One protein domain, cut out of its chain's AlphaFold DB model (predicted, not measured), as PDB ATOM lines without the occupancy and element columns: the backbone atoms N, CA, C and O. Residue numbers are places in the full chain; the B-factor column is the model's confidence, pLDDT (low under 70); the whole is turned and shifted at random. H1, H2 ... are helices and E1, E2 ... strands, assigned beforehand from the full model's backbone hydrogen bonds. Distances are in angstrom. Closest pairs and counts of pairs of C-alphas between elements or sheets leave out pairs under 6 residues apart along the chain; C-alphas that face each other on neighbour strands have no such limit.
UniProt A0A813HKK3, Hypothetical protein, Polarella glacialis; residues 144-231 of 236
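This is residues 144 to 231 of the 236 residues of the protein "Hypothetical protein" of Polarella glacialis (UniProt A0A813HKK3). A small sheet of three strands has one long helix, H2, laid slantwise over one face, and a second helix, H3, packs on H2, away from the sheet. The short helix H1 grazes the sheet, and a long link without a named element, residues 186 to 205, joins E2 to E3. The printed part has 88 residues with three named helices and three named strands, in the order H1, E1, H2, E2, E3, H3; the sheet's order is E1, E3, E2, antiparallel throughout, and the class is mixed, helices and strands. The whole is compact, with a radius of gyration of the C-alphas of 12.3 A, and rounded, spanning 33 by 28 by 25 A.

Look first at E3, residues 206 to 211, the inner strand. On one edge is E1, residues 150 to 154, antiparallel at 163 degrees; there N 150 and O 209 are 2.8 A apart, within hydrogen-bond range. On the other edge is E2, residues 180 to 185, antiparallel at 174 degrees, with N 210 and O 181 at 2.8 A; E2 and E3 form a hairpin. H2, residues 158 to 173, is on the sheet at a height over the sheet of 10.0 A, two layers with the helix on one face. It lies over E1, E3 and E2, slantwise to the strands, at 36 degrees to E3 on the local plane; its closest C-alphas to E1 are those of Phe 153 and Gly 160, 4.6 A apart. E1, H2 and E2 make a split strand-helix-strand unit, two strands running the same way with E3 between them, and its crossover is right-handed. H3, residues 220 to 231, is not on the sheet; its residues 222 to 226 touch residues 166 to 173 of H2, at a shallow tilt of 23 degrees, opposite ways, the closest C-alphas being those of Ile 170 and Arg 223, 6.5 A apart. H1, residues 145 to 148, only grazes the sheet and is apart from H2 and H3. In H2 and H3 every O i to N i+4 pair is within hydrogen-bond range; H1 is too short for such a pair.

Find C-alpha 145 at (24.316, -19.722, 12.392), where H1 begins its 5.1 A. E1 covers 11.5 A, E2 12.1 A and E3 16.1 A. H2 starts at C-alpha 158, (37.947, -7.813, 17.042), and runs 22.6 A. H3 runs 15.3 A to C-alpha 231 at (30.725, -12.624, 25.513).

The C-alphas farthest apart, those of Asp 187 and Glu 221, are 34.2 A apart. The printed part has no cut. The link from E2 to E3 is long, with 20 residues; just after E2, residues 188 to 189 pair antiparallel with its residues 184 to 185. Mean pLDDT of the printed part is 95.7, and no printed residue is under 70.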
ATOM      1  N   SER A 144      21.154 -23.412  13.258       97.31
ATOM      2  CA  SER A 144      21.766 -22.203  13.793       97.31
ATOM      3  C   SER A 144      22.815 -21.635  12.844       97.31
ATOM      4  O   SER A 144      23.230 -22.263  11.865       97.31
ATOM      5  N   ASN A 145      23.245 -20.404  13.120       97.00
ATOM      6  CA  ASN A 145      24.316 -19.722  12.392       97.00
ATOM      7  C   ASN A 145      24.113 -19.668  10.862       97.00
ATOM      8  O   ASN A 145      25.082 -19.580  10.117       97.00
ATOM      9  N   GLY A 146      22.860 -19.692  10.390       92.12
ATOM     10  CA  GLY A 146      22.537 -19.683   8.959       92.12
ATOM     11  C   GLY A 146      22.959 -20.962   8.228       92.12
ATOM     12  O   GLY A 146      23.598 -20.879   7.183       92.12
ATOM     13  N   GLY A 147      22.647 -22.139   8.780       94.56
ATOM     14  CA  GLY A 147      23.000 -23.414   8.147       94.56
ATOM     15  C   GLY A 147      24.379 -23.935   8.541       94.56
ATOM     16  O   GLY A 147      25.016 -24.614   7.739       94.56
ATOM     17  N   ASN A 148      24.884 -23.580   9.731       94.19
ATOM     18  CA  ASN A 148      26.231 -23.952  10.186       94.19
ATOM     19  C   ASN A 148      27.352 -23.525   9.207       94.19
ATOM     20  O   ASN A 148      28.385 -24.184   9.048       94.19
ATOM     21  N   ARG A 149      27.160 -22.412   8.499       94.25
ATOM     22  CA  ARG A 149      28.217 -21.800   7.695       94.25
ATOM     23  C   ARG A 149      28.672 -20.528   8.382       94.25
ATOM     24  O   ARG A 149      27.987 -19.512   8.375       94.25
ATOM     25  N   LEU A 150      29.832 -20.619   9.013       96.88
ATOM     26  CA  LEU A 150      30.396 -19.574   9.849       96.88
ATOM     27  C   LEU A 150      31.354 -18.714   9.025       96.88
ATOM     28  O   LEU A 150      32.215 -19.226   8.303       96.88
ATOM     29  N   GLY A 151      31.205 -17.400   9.161       95.62
ATOM     30  CA  GLY A 151      31.939 -16.406   8.395       95.62
ATOM     31  C   GLY A 151      31.219 -15.953   7.112       95.62
ATOM     32  O   GLY A 151      30.060 -16.303   6.887       95.62
ATOM     33  N   PRO A 152      31.888 -15.147   6.274       96.88
ATOM     34  CA  PRO A 152      33.274 -14.717   6.437       96.88
ATOM     35  C   PRO A 152      33.507 -13.862   7.691       96.88
ATOM     36  O   PRO A 152      32.740 -12.953   8.008       96.88
ATOM     37  N   PHE A 153      34.568 -14.184   8.429       97.62
ATOM     38  CA  PHE A 153      35.048 -13.422   9.574       97.62
ATOM     39  C   PHE A 153      36.206 -12.539   9.129       97.62
ATOM     40  O   PHE A 153      37.263 -13.054   8.761       97.62
ATOM     41  N   ASN A 154      36.032 -11.221   9.216       97.12
ATOM     42  CA  ASN A 154      37.148 -10.292   9.110       97.12
ATOM     43  C   ASN A 154      38.012 -10.415  10.375       97.12
ATOM     44  O   ASN A 154      37.567 -10.074  11.470       97.12
ATOM     45  N   MET A 155      39.242 -10.900  10.226       97.75
ATOM     46  CA  MET A 155      40.147 -11.162  11.349       97.75
ATOM     47  C   MET A 155      40.843  -9.903  11.876       97.75
ATOM     48  O   MET A 155      41.432  -9.940  12.958       97.75
ATOM     49  N   GLU A 156      40.771  -8.792  11.137       96.94
ATOM     50  CA  GLU A 156      41.194  -7.473  11.620       96.94
ATOM     51  C   GLU A 156      40.176  -6.896  12.606       96.94
ATOM     52  O   GLU A 156      40.540  -6.208  13.564       96.94
ATOM     53  N   ALA A 157      38.895  -7.219  12.408       95.69
ATOM     54  CA  ALA A 157      37.840  -6.859  13.334       95.69
ATOM     55  C   ALA A 157      37.922  -7.739  14.592       95.69
ATOM     56  O   ALA A 157      38.061  -8.966  14.534       95.69
ATOM     57  N   TYR A 158      37.843  -7.105  15.765       95.88
ATOM     58  CA  TYR A 158      37.947  -7.813  17.042       95.88
ATOM     59  C   TYR A 158      36.849  -8.873  17.211       95.88
ATOM     60  O   TYR A 158      37.104  -9.909  17.823       95.88
ATOM     61  N   ASP A 159      35.655  -8.634  16.663       96.12
ATOM     62  CA  ASP A 159      34.511  -9.533  16.780       96.12
ATOM     63  C   ASP A 159      34.712 -10.849  16.024       96.12
ATOM     64  O   ASP A 159      34.601 -11.918  16.628       96.12
ATOM     65  N   GLY A 160      35.085 -10.781  14.745       96.94
ATOM     66  CA  GLY A 160      35.397 -11.942  13.922       96.94
ATOM     67  C   GLY A 160      36.562 -12.734  14.505       96.94
ATOM     68  O   GLY A 160      36.439 -13.938  14.734       96.94
ATOM     69  N   TRP A 161      37.653 -12.045  14.853       98.00
ATOM     70  CA  TRP A 161      38.811 -12.672  15.491       98.00
ATOM     71  C   TRP A 161      38.452 -13.402  16.792       98.00
ATOM     72  O   TRP A 161      38.890 -14.536  17.006       98.00
ATOM     73  N   LEU A 162      37.652 -12.776  17.665       98.12
ATOM     74  CA  LEU A 162      37.268 -13.377  18.939       98.12
ATOM     75  C   LEU A 162      36.417 -14.627  18.716       98.12
ATOM     76  O   LEU A 162      36.686 -15.648  19.342       98.12
ATOM     77  N   ILE A 163      35.435 -14.588  17.812       98.25
ATOM     78  CA  ILE A 163      34.610 -15.765  17.515       98.25
ATOM     79  C   ILE A 163      35.468 -16.928  17.008       98.25
ATOM     80  O   ILE A 163      35.346 -18.034  17.533       98.25
ATOM     81  N   VAL A 164      36.400 -16.685  16.083       98.25
ATOM     82  CA  VAL A 164      37.315 -17.729  15.594       98.25
ATOM     83  C   VAL A 164      38.177 -18.295  16.724       98.25
ATOM     84  O   VAL A 164      38.301 -19.514  16.855       98.25
ATOM     85  N   LYS A 165      38.711 -17.435  17.598       98.19
ATOM     86  CA  LYS A 165      39.456 -17.866  18.789       98.19
ATOM     87  C   LYS A 165      38.621 -18.785  19.690       98.19
ATOM     88  O   LYS A 165      39.120 -19.818  20.140       98.19
ATOM     89  N   LEU A 166      37.357 -18.440  19.945       98.31
ATOM     90  CA  LEU A 166      36.458 -19.255  20.769       98.31
ATOM     91  C   LEU A 166      36.125 -20.591  20.099       98.31
ATOM     92  O   LEU A 166      36.150 -21.620  20.769       98.31
ATOM     93  N   MET A 167      35.890 -20.602  18.785       98.06
ATOM     94  CA  MET A 167      35.655 -21.837  18.030       98.06
ATOM     95  C   MET A 167      36.849 -22.794  18.122       98.06
ATOM     96  O   MET A 167      36.654 -23.988  18.337       98.06
ATOM     97  N   ILE A 168      38.083 -22.291  18.006       97.44
ATOM     98  CA  ILE A 168      39.308 -23.101  18.149       97.44
ATOM     99  C   ILE A 168      39.389 -23.704  19.550       97.44
ATOM    100  O   ILE A 168      39.609 -24.908  19.685       97.44
ATOM    101  N   ALA A 169      39.146 -22.900  20.588       97.56
ATOM    102  CA  ALA A 169      39.143 -23.379  21.967       97.56
ATOM    103  C   ALA A 169      38.074 -24.464  22.215       97.56
ATOM    104  O   ALA A 169      38.344 -25.439  22.916       97.56
ATOM    105  N   ILE A 170      36.884 -24.324  21.618       97.81
ATOM    106  CA  ILE A 170      35.815 -25.334  21.679       97.81
ATOM    107  C   ILE A 170      36.253 -26.613  20.958       97.81
ATOM    108  O   ILE A 170      36.215 -27.685  21.556       97.81
ATOM    109  N   GLY A 171      36.754 -26.505  19.724       96.75
ATOM    110  CA  GLY A 171      37.219 -27.659  18.948       96.75
ATOM    111  C   GLY A 171      38.317 -28.461  19.657       96.75
ATOM    112  O   GLY A 171      38.297 -29.691  19.629       96.75
ATOM    113  N   GLN A 172      39.234 -27.790  20.364       95.62
ATOM    114  CA  GLN A 172      40.246 -28.460  21.189       95.62
ATOM    115  C   GLN A 172      39.642 -29.219  22.377       95.62
ATOM    116  O   GLN A 172      40.097 -30.316  22.703       95.62
ATOM    117  N   ALA A 173      38.632 -28.644  23.033       96.75
ATOM    118  CA  ALA A 173      37.996 -29.244  24.201       96.75
ATOM    119  C   ALA A 173      37.094 -30.438  23.849       96.75
ATOM    120  O   ALA A 173      37.001 -31.380  24.634       96.75
ATOM    121  N   GLU A 174      36.455 -30.409  22.679       96.44
ATOM    122  CA  GLU A 174      35.538 -31.456  22.204       96.44
ATOM    123  C   GLU A 174      36.268 -32.656  21.588       96.44
ATOM    124  O   GLU A 174      35.647 -33.668  21.289       96.44
ATOM    125  N   LYS A 175      37.599 -32.578  21.410       90.69
ATOM    126  CA  LYS A 175      38.442 -33.638  20.813       90.69
ATOM    127  C   LYS A 175      37.921 -34.159  19.462       90.69
ATOM    128  O   LYS A 175      38.311 -35.242  19.024       90.69
ATOM    129  N   SER A 176      37.078 -33.379  18.788       83.31
ATOM    130  CA  SER A 176      36.520 -33.709  17.484       83.31
ATOM    131  C   SER A 176      37.617 -33.557  16.433       83.31
ATOM    132  O   SER A 176      38.047 -32.448  16.094       83.31
ATOM    133  N   LEU A 177      38.121 -34.689  15.937       78.69
ATOM    134  CA  LEU A 177      39.044 -34.705  14.807       78.69
ATOM    135  C   LEU A 177      38.327 -34.102  13.593       78.69
ATOM    136  O   LEU A 177      37.317 -34.628  13.140       78.69
ATOM    137  N   GLY A 178      38.852 -32.995  13.065       85.56
ATOM    138  CA  GLY A 178      38.230 -32.320  11.923       85.56
ATOM    139  C   GLY A 178      37.008 -31.476  12.293       85.56
ATOM    140  O   GLY A 178      36.074 -31.379  11.498       85.56
ATOM    141  N   ALA A 179      37.024 -30.828  13.466       93.56
ATOM    142  CA  ALA A 179      35.960 -29.909  13.868       93.56
ATOM    143  C   ALA A 179      35.681 -28.783  12.852       93.56
ATOM    144  O   ALA A 179      34.586 -28.235  12.815       93.56
ATOM    145  N   PHE A 180      36.659 -28.461  12.004       96.00
ATOM    146  CA  PHE A 180      36.594 -27.408  10.997       96.00
ATOM    147  C   PHE A 180      36.580 -28.022   9.601       96.00
ATOM    148  O   PHE A 180      37.605 -28.509   9.124       96.00
ATOM    149  N   ASN A 181      35.426 -27.981   8.941       95.94
ATOM    150  CA  ASN A 181      35.235 -28.496   7.590       95.94
ATOM    151  C   ASN A 181      35.019 -27.365   6.592       95.94
ATOM    152  O   ASN A 181      34.501 -26.309   6.943       95.94
ATOM    153  N   ASN A 182      35.391 -27.605   5.332       95.75
ATOM    154  CA  ASN A 182      35.243 -26.636   4.239       95.75
ATOM    155  C   ASN A 182      35.819 -25.252   4.573       95.75
ATOM    156  O   ASN A 182      35.282 -24.230   4.151       95.75
ATOM    157  N   SER A 183      36.888 -25.218   5.367       96.81
ATOM    158  CA  SER A 183      37.449 -23.960   5.836       96.81
ATOM    159  C   SER A 183      38.180 -23.231   4.715       96.81
ATOM    160  O   SER A 183      38.833 -23.857   3.870       96.81
ATOM    161  N   SER A 184      38.117 -21.905   4.742       97.31
ATOM    162  CA  SER A 184      38.884 -21.039   3.853       97.31
ATOM    163  C   SER A 184      39.616 -19.940   4.621       97.31
ATOM    164  O   SER A 184      39.191 -19.534   5.705       97.31
ATOM    165  N   TRP A 185      40.734 -19.482   4.056       96.69
ATOM    166  CA  TRP A 185      41.546 -18.384   4.580       96.69
ATOM    167  C   TRP A 185      42.085 -17.514   3.444       96.69
ATOM    168  O   TRP A 185      42.900 -18.014   2.666       96.69
ATOM    169  N   SER A 186      41.690 -16.237   3.366       90.12
ATOM    170  CA  SER A 186      42.199 -15.263   2.374       90.12
ATOM    171  C   SER A 186      42.356 -15.877   0.971       90.12
ATOM    172  O   SER A 186      43.471 -16.063   0.483       90.12
ATOM    173  N   ASP A 187      41.229 -16.285   0.381       88.19
ATOM    174  CA  ASP A 187      41.091 -16.941  -0.934       88.19
ATOM    175  C   ASP A 187      41.597 -18.392  -1.048       88.19
ATOM    176  O   ASP A 187      41.403 -19.045  -2.076       88.19
ATOM    177  N   LYS A 188      42.202 -18.957   0.003       90.94
ATOM    178  CA  LYS A 188      42.638 -20.362   0.010       90.94
ATOM    179  C   LYS A 188      41.526 -21.269   0.521       90.94
ATOM    180  O   LYS A 188      41.154 -21.186   1.688       90.94
ATOM    181  N   ASN A 189      41.044 -22.172  -0.330       92.38
ATOM    182  CA  ASN A 189      40.082 -23.217   0.038       92.38
ATOM    183  C   ASN A 189      40.777 -24.446   0.640       92.38
ATOM    184  O   ASN A 189      41.937 -24.721   0.336       92.38
ATOM    185  N   GLY A 190      40.054 -25.211   1.466       91.81
ATOM    186  CA  GLY A 190      40.588 -26.423   2.101       91.81
ATOM    187  C   GLY A 190      41.637 -26.120   3.174       91.81
ATOM    188  O   GLY A 190      42.576 -26.890   3.370       91.81
ATOM    189  N   PHE A 191      41.510 -24.972   3.837       94.00
ATOM    190  CA  PHE A 191      42.468 -24.509   4.828       94.00
ATOM    191  C   PHE A 191      42.414 -25.369   6.099       94.00
ATOM    192  O   PHE A 191      41.358 -25.548   6.703       94.00
ATOM    193  N   VAL A 192      43.563 -25.874   6.543       95.81
ATOM    194  CA  VAL A 192      43.689 -26.575   7.828       95.81
ATOM    195  C   VAL A 192      44.217 -25.591   8.862       95.81
ATOM    196  O   VAL A 192      45.262 -24.980   8.642       95.81
ATOM    197  N   ILE A 193      43.513 -25.452   9.990       95.19
ATOM    198  CA  ILE A 193      43.920 -24.547  11.071       95.19
ATOM    199  C   ILE A 193      45.270 -25.007  11.652       95.19
ATOM    200  O   ILE A 193      45.353 -26.118  12.183       95.19
ATOM    201  N   PRO A 194      46.331 -24.180  11.585       96.06
ATOM    202  CA  PRO A 194      47.633 -24.521  12.143       96.06
ATOM    203  C   PRO A 194      47.613 -24.568  13.672       96.06
ATOM    204  O   PRO A 194      46.955 -23.758  14.323       96.06
ATOM    205  N   ALA A 195      48.447 -25.428  14.264       95.38
ATOM    206  CA  ALA A 195      48.630 -25.478  15.718       95.38
ATOM    207  C   ALA A 195      49.107 -24.137  16.316       95.38
ATOM    208  O   ALA A 195      48.826 -23.844  17.474       95.38
ATOM    209  N   SER A 196      49.787 -23.300  15.523       96.94
ATOM    210  CA  SER A 196      50.263 -21.976  15.937       96.94
ATOM    211  C   SER A 196      49.157 -20.937  16.144       96.94
ATOM    212  O   SER A 196      49.438 -19.881  16.698       96.94
ATOM    213  N   TRP A 197      47.914 -21.209  15.734       96.19
ATOM    214  CA  TRP A 197      46.765 -20.334  16.011       96.19
ATOM    215  C   TRP A 197      46.263 -20.441  17.458       96.19
ATOM    216  O   TRP A 197      45.310 -19.764  17.840       96.19
ATOM    217  N   VAL A 198      46.872 -21.309  18.266       95.94
ATOM    218  CA  VAL A 198      46.530 -21.502  19.671       95.94
ATOM    219  C   VAL A 198      47.600 -20.822  20.534       95.94
ATOM    220  O   VAL A 198      48.783 -21.110  20.358       95.94
ATOM    221  N   PRO A 199      47.221 -19.962  21.499       95.38
ATOM    222  CA  PRO A 199      45.848 -19.608  21.874       95.38
ATOM    223  C   PRO A 199      45.244 -18.456  21.053       95.38
ATOM    224  O   PRO A 199      44.070 -18.136  21.243       95.38
ATOM    225  N   ASP A 200      46.031 -17.811  20.191       97.44
ATOM    226  CA  ASP A 200      45.650 -16.586  19.492       97.44
ATOM    227  C   ASP A 200      45.779 -16.748  17.968       97.44
ATOM    228  O   ASP A 200      46.900 -16.839  17.457       97.44
ATOM    229  N   PRO A 201      44.661 -16.755  17.214       97.50
ATOM    230  CA  PRO A 201      44.722 -16.797  15.761       97.50
ATOM    231  C   PRO A 201      45.266 -15.469  15.196       97.50
ATOM    232  O   PRO A 201      45.237 -14.437  15.881       97.50
ATOM    233  N   PRO A 202      45.754 -15.459  13.944       97.38
ATOM    234  CA  PRO A 202      46.200 -14.250  13.257       97.38
ATOM    235  C   PRO A 202      45.100 -13.181  13.183       97.38
ATOM    236  O   PRO A 202      43.910 -13.478  13.155       97.38
ATOM    237  N   ARG A 203      45.532 -11.917  13.133       97.25
ATOM    238  CA  ARG A 203      44.695 -10.701  13.176       97.25
ATOM    239  C   ARG A 203      44.446 -10.068  11.803       97.25
ATOM    240  O   ARG A 203      44.118  -8.895  11.724       97.25
ATOM    241  N   GLN A 204      44.711 -10.791  10.725       96.81
ATOM    242  CA  GLN A 204      44.624 -10.280   9.355       96.81
ATOM    243  C   GLN A 204      43.981 -11.333   8.477       96.81
ATOM    244  O   GLN A 204      44.140 -12.510   8.767       96.81
ATOM    245  N   GLY A 205      43.322 -10.922   7.398       97.12
ATOM    246  CA  GLY A 205      42.679 -11.837   6.462       97.12
ATOM    247  C   GLY A 205      41.232 -12.167   6.817       97.12
ATOM    248  O   GLY A 205      40.631 -11.574   7.715       97.12
ATOM    249  N   GLU A 206      40.673 -13.114   6.072       97.94
ATOM    250  CA  GLU A 206      39.276 -13.524   6.182       97.94
ATOM    251  C   GLU A 206      39.197 -15.034   6.384       97.94
ATOM    252  O   GLU A 206      39.831 -15.785   5.640       97.94
ATOM    253  N   PHE A 207      38.430 -15.473   7.382       98.19
ATOM    254  CA  PHE A 207      38.237 -16.888   7.693       98.19
ATOM    255  C   PHE A 207      36.775 -17.296   7.526       98.19
ATOM    256  O   PHE A 207      35.873 -16.588   7.968       98.19
ATOM    257  N   SER A 208      36.520 -18.467   6.950       97.94
ATOM    258  CA  SER A 208      35.192 -19.087   6.967       97.94
ATOM    259  C   SER A 208      35.307 -20.594   7.168       97.94
ATOM    260  O   SER A 208      36.358 -21.172   6.893       97.94
ATOM    261  N   THR A 209      34.266 -21.236   7.696       98.12
ATOM    262  CA  THR A 209      34.269 -22.680   7.980       98.12
ATOM    263  C   THR A 209      32.856 -23.213   8.231       98.12
ATOM    264  O   THR A 209      31.920 -22.454   8.474       98.12
ATOM    265  N   THR A 210      32.708 -24.534   8.225       97.69
ATOM    266  CA  THR A 210      31.572 -25.257   8.803       97.69
ATOM    267  C   THR A 210      32.067 -26.014  10.026       97.69
ATOM    268  O   THR A 210      32.974 -26.844   9.914       97.69
ATOM    269  N   PHE A 211      31.472 -25.759  11.192       97.19
ATOM    270  CA  PHE A 211      31.910 -26.402  12.426       97.19
ATOM    271  C   PHE A 211      31.169 -27.727  12.608       97.19
ATOM    272  O   PHE A 211      29.958 -27.746  12.794       97.19
ATOM    273  N   LYS A 212      31.863 -28.863  12.556       96.00
ATOM    274  CA  LYS A 212      31.242 -30.180  12.759       96.00
ATOM    275  C   LYS A 212      31.718 -30.806  14.055       96.00
ATOM    276  O   LYS A 212      32.898 -30.829  14.375       96.00
ATOM    277  N   THR A 213      30.789 -31.348  14.813       95.88
ATOM    278  CA  THR A 213      31.082 -32.135  16.005       95.88
ATOM    279  C   THR A 213      29.952 -33.128  16.162       95.88
ATOM    280  O   THR A 213      28.803 -32.803  15.856       95.88
ATOM    281  N   ARG A 214      30.285 -34.353  16.564       94.38
ATOM    282  CA  ARG A 214      29.269 -35.362  16.854       94.38
ATOM    283  C   ARG A 214      28.541 -34.961  18.128       94.38
ATOM    284  O   ARG A 214      29.164 -34.414  19.033       94.38
ATOM    285  N   THR A 215      27.245 -35.229  18.207       94.06
ATOM    286  CA  THR A 215      26.420 -34.803  19.343       94.06
ATOM    287  C   THR A 215      26.976 -35.307  20.679       94.06
ATOM    288  O   THR A 215      26.954 -34.571  21.660       94.06
ATOM    289  N   GLU A 216      27.538 -36.518  20.713       95.12
ATOM    290  CA  GLU A 216      28.166 -37.103  21.903       95.12
ATOM    291  C   GLU A 216      29.483 -36.432  22.332       95.12
ATOM    292  O   GLU A 216      29.874 -36.549  23.492       95.12
ATOM    293  N   ASP A 217      30.150 -35.722  21.420       96.38
ATOM    294  CA  ASP A 217      31.414 -35.024  21.679       96.38
ATOM    295  C   ASP A 217      31.186 -33.557  22.104       96.38
ATOM    296  O   ASP A 217      32.129 -32.872  22.506       96.38
ATOM    297  N   VAL A 218      29.943 -33.053  22.028       97.19
ATOM    298  CA  VAL A 218      29.617 -31.663  22.376       97.19
ATOM    299  C   VAL A 218      29.879 -31.411  23.861       97.19
ATOM    300  O   VAL A 218      29.243 -31.987  24.743       97.19
ATOM    301  N   ASN A 219      30.761 -30.457  24.153       97.81
ATOM    302  CA  ASN A 219      31.092 -30.046  25.511       97.81
ATOM    303  C   ASN A 219      30.357 -28.746  25.865       97.81
ATOM    304  O   ASN A 219      30.927 -27.651  25.836       97.81
ATOM    305  N   LEU A 220      29.066 -28.871  26.193       97.56
ATOM    306  CA  LEU A 220      28.206 -27.723  26.503       97.56
ATOM    307  C   LEU A 220      28.743 -26.872  27.657       97.56
ATOM    308  O   LEU A 220      28.697 -25.648  27.576       97.56
ATOM    309  N   GLU A 221      29.294 -27.492  28.699       97.94
ATOM    310  CA  GLU A 221      29.833 -26.761  29.847       97.94
ATOM    311  C   GLU A 221      31.021 -25.886  29.446       97.94
ATOM    312  O   GLU A 221      31.082 -24.714  29.823       97.94
ATOM    313  N   LYS A 222      31.913 -26.388  28.579       97.88
ATOM    314  CA  LYS A 222      33.009 -25.565  28.061       97.88
ATOM    315  C   LYS A 222      32.511 -24.422  27.177       97.88
ATOM    316  O   LYS A 222      33.026 -23.308  27.279       97.88
ATOM    317  N   ARG A 223      31.509 -24.672  26.327       98.19
ATOM    318  CA  ARG A 223      30.892 -23.629  25.487       98.19
ATOM    319  C   ARG A 223      30.264 -22.528  26.347       98.19
ATOM    320  O   ARG A 223      30.516 -21.352  26.089       98.19
ATOM    321  N   LYS A 224      29.521 -22.894  27.401       97.81
ATOM    322  CA  LYS A 224      28.942 -21.950  28.372       97.81
ATOM    323  C   LYS A 224      30.017 -21.147  29.102       97.81
ATOM    324  O   LYS A 224      29.904 -19.929  29.165       97.81
ATOM    325  N   GLU A 225      31.075 -21.797  29.597       97.56
ATOM    326  CA  GLU A 225      32.205 -21.131  30.263       97.56
ATOM    327  C   GLU A 225      32.823 -20.054  29.357       97.56
ATOM    328  O   GLU A 225      33.008 -18.908  29.773       97.56
ATOM    329  N   LEU A 226      33.112 -20.406  28.101       97.38
ATOM    330  CA  LEU A 226      33.699 -19.493  27.125       97.38
ATOM    331  C   LEU A 226      32.745 -18.344  26.767       97.38
ATOM    332  O   LEU A 226      33.162 -17.185  26.766       97.38
ATOM    333  N   ALA A 227      31.468 -18.635  26.517       96.94
ATOM    334  CA  ALA A 227      30.464 -17.617  26.216       96.94
ATOM    335  C   ALA A 227      30.232 -16.660  27.404       96.94
ATOM    336  O   ALA A 227      30.188 -15.444  27.214       96.94
ATOM    337  N   ALA A 228      30.172 -17.171  28.636       95.25
ATOM    338  CA  ALA A 228      30.087 -16.351  29.845       95.25
ATOM    339  C   ALA A 228      31.303 -15.426  29.975       95.25
ATOM    340  O   ALA A 228      31.167 -14.216  30.152       95.25
ATOM    341  N   ARG A 229      32.508 -15.997  29.850       94.88
ATOM    342  CA  ARG A 229      33.772 -15.294  30.080       94.88
ATOM    343  C   ARG A 229      34.063 -14.221  29.035       94.88
ATOM    344  O   ARG A 229      34.561 -13.159  29.394       94.88
ATOM    345  N   TYR A 230      33.821 -14.514  27.759       95.12
ATOM    346  CA  TYR A 230      34.254 -13.653  26.655       95.12
ATOM    347  C   TYR A 230      33.127 -12.831  26.034       95.12
ATOM    348  O   TYR A 230      33.405 -11.764  25.490       95.12
ATOM    349  N   LEU A 231      31.880 -13.303  26.108       94.19
ATOM    350  CA  LEU A 231      30.725 -12.624  25.513       94.19
ATOM    351  C   LEU A 231      29.756 -12.058  26.562       94.19
ATOM    352  O   LEU A 231      28.796 -11.379  26.196       94.19
TER     353      LEU A 231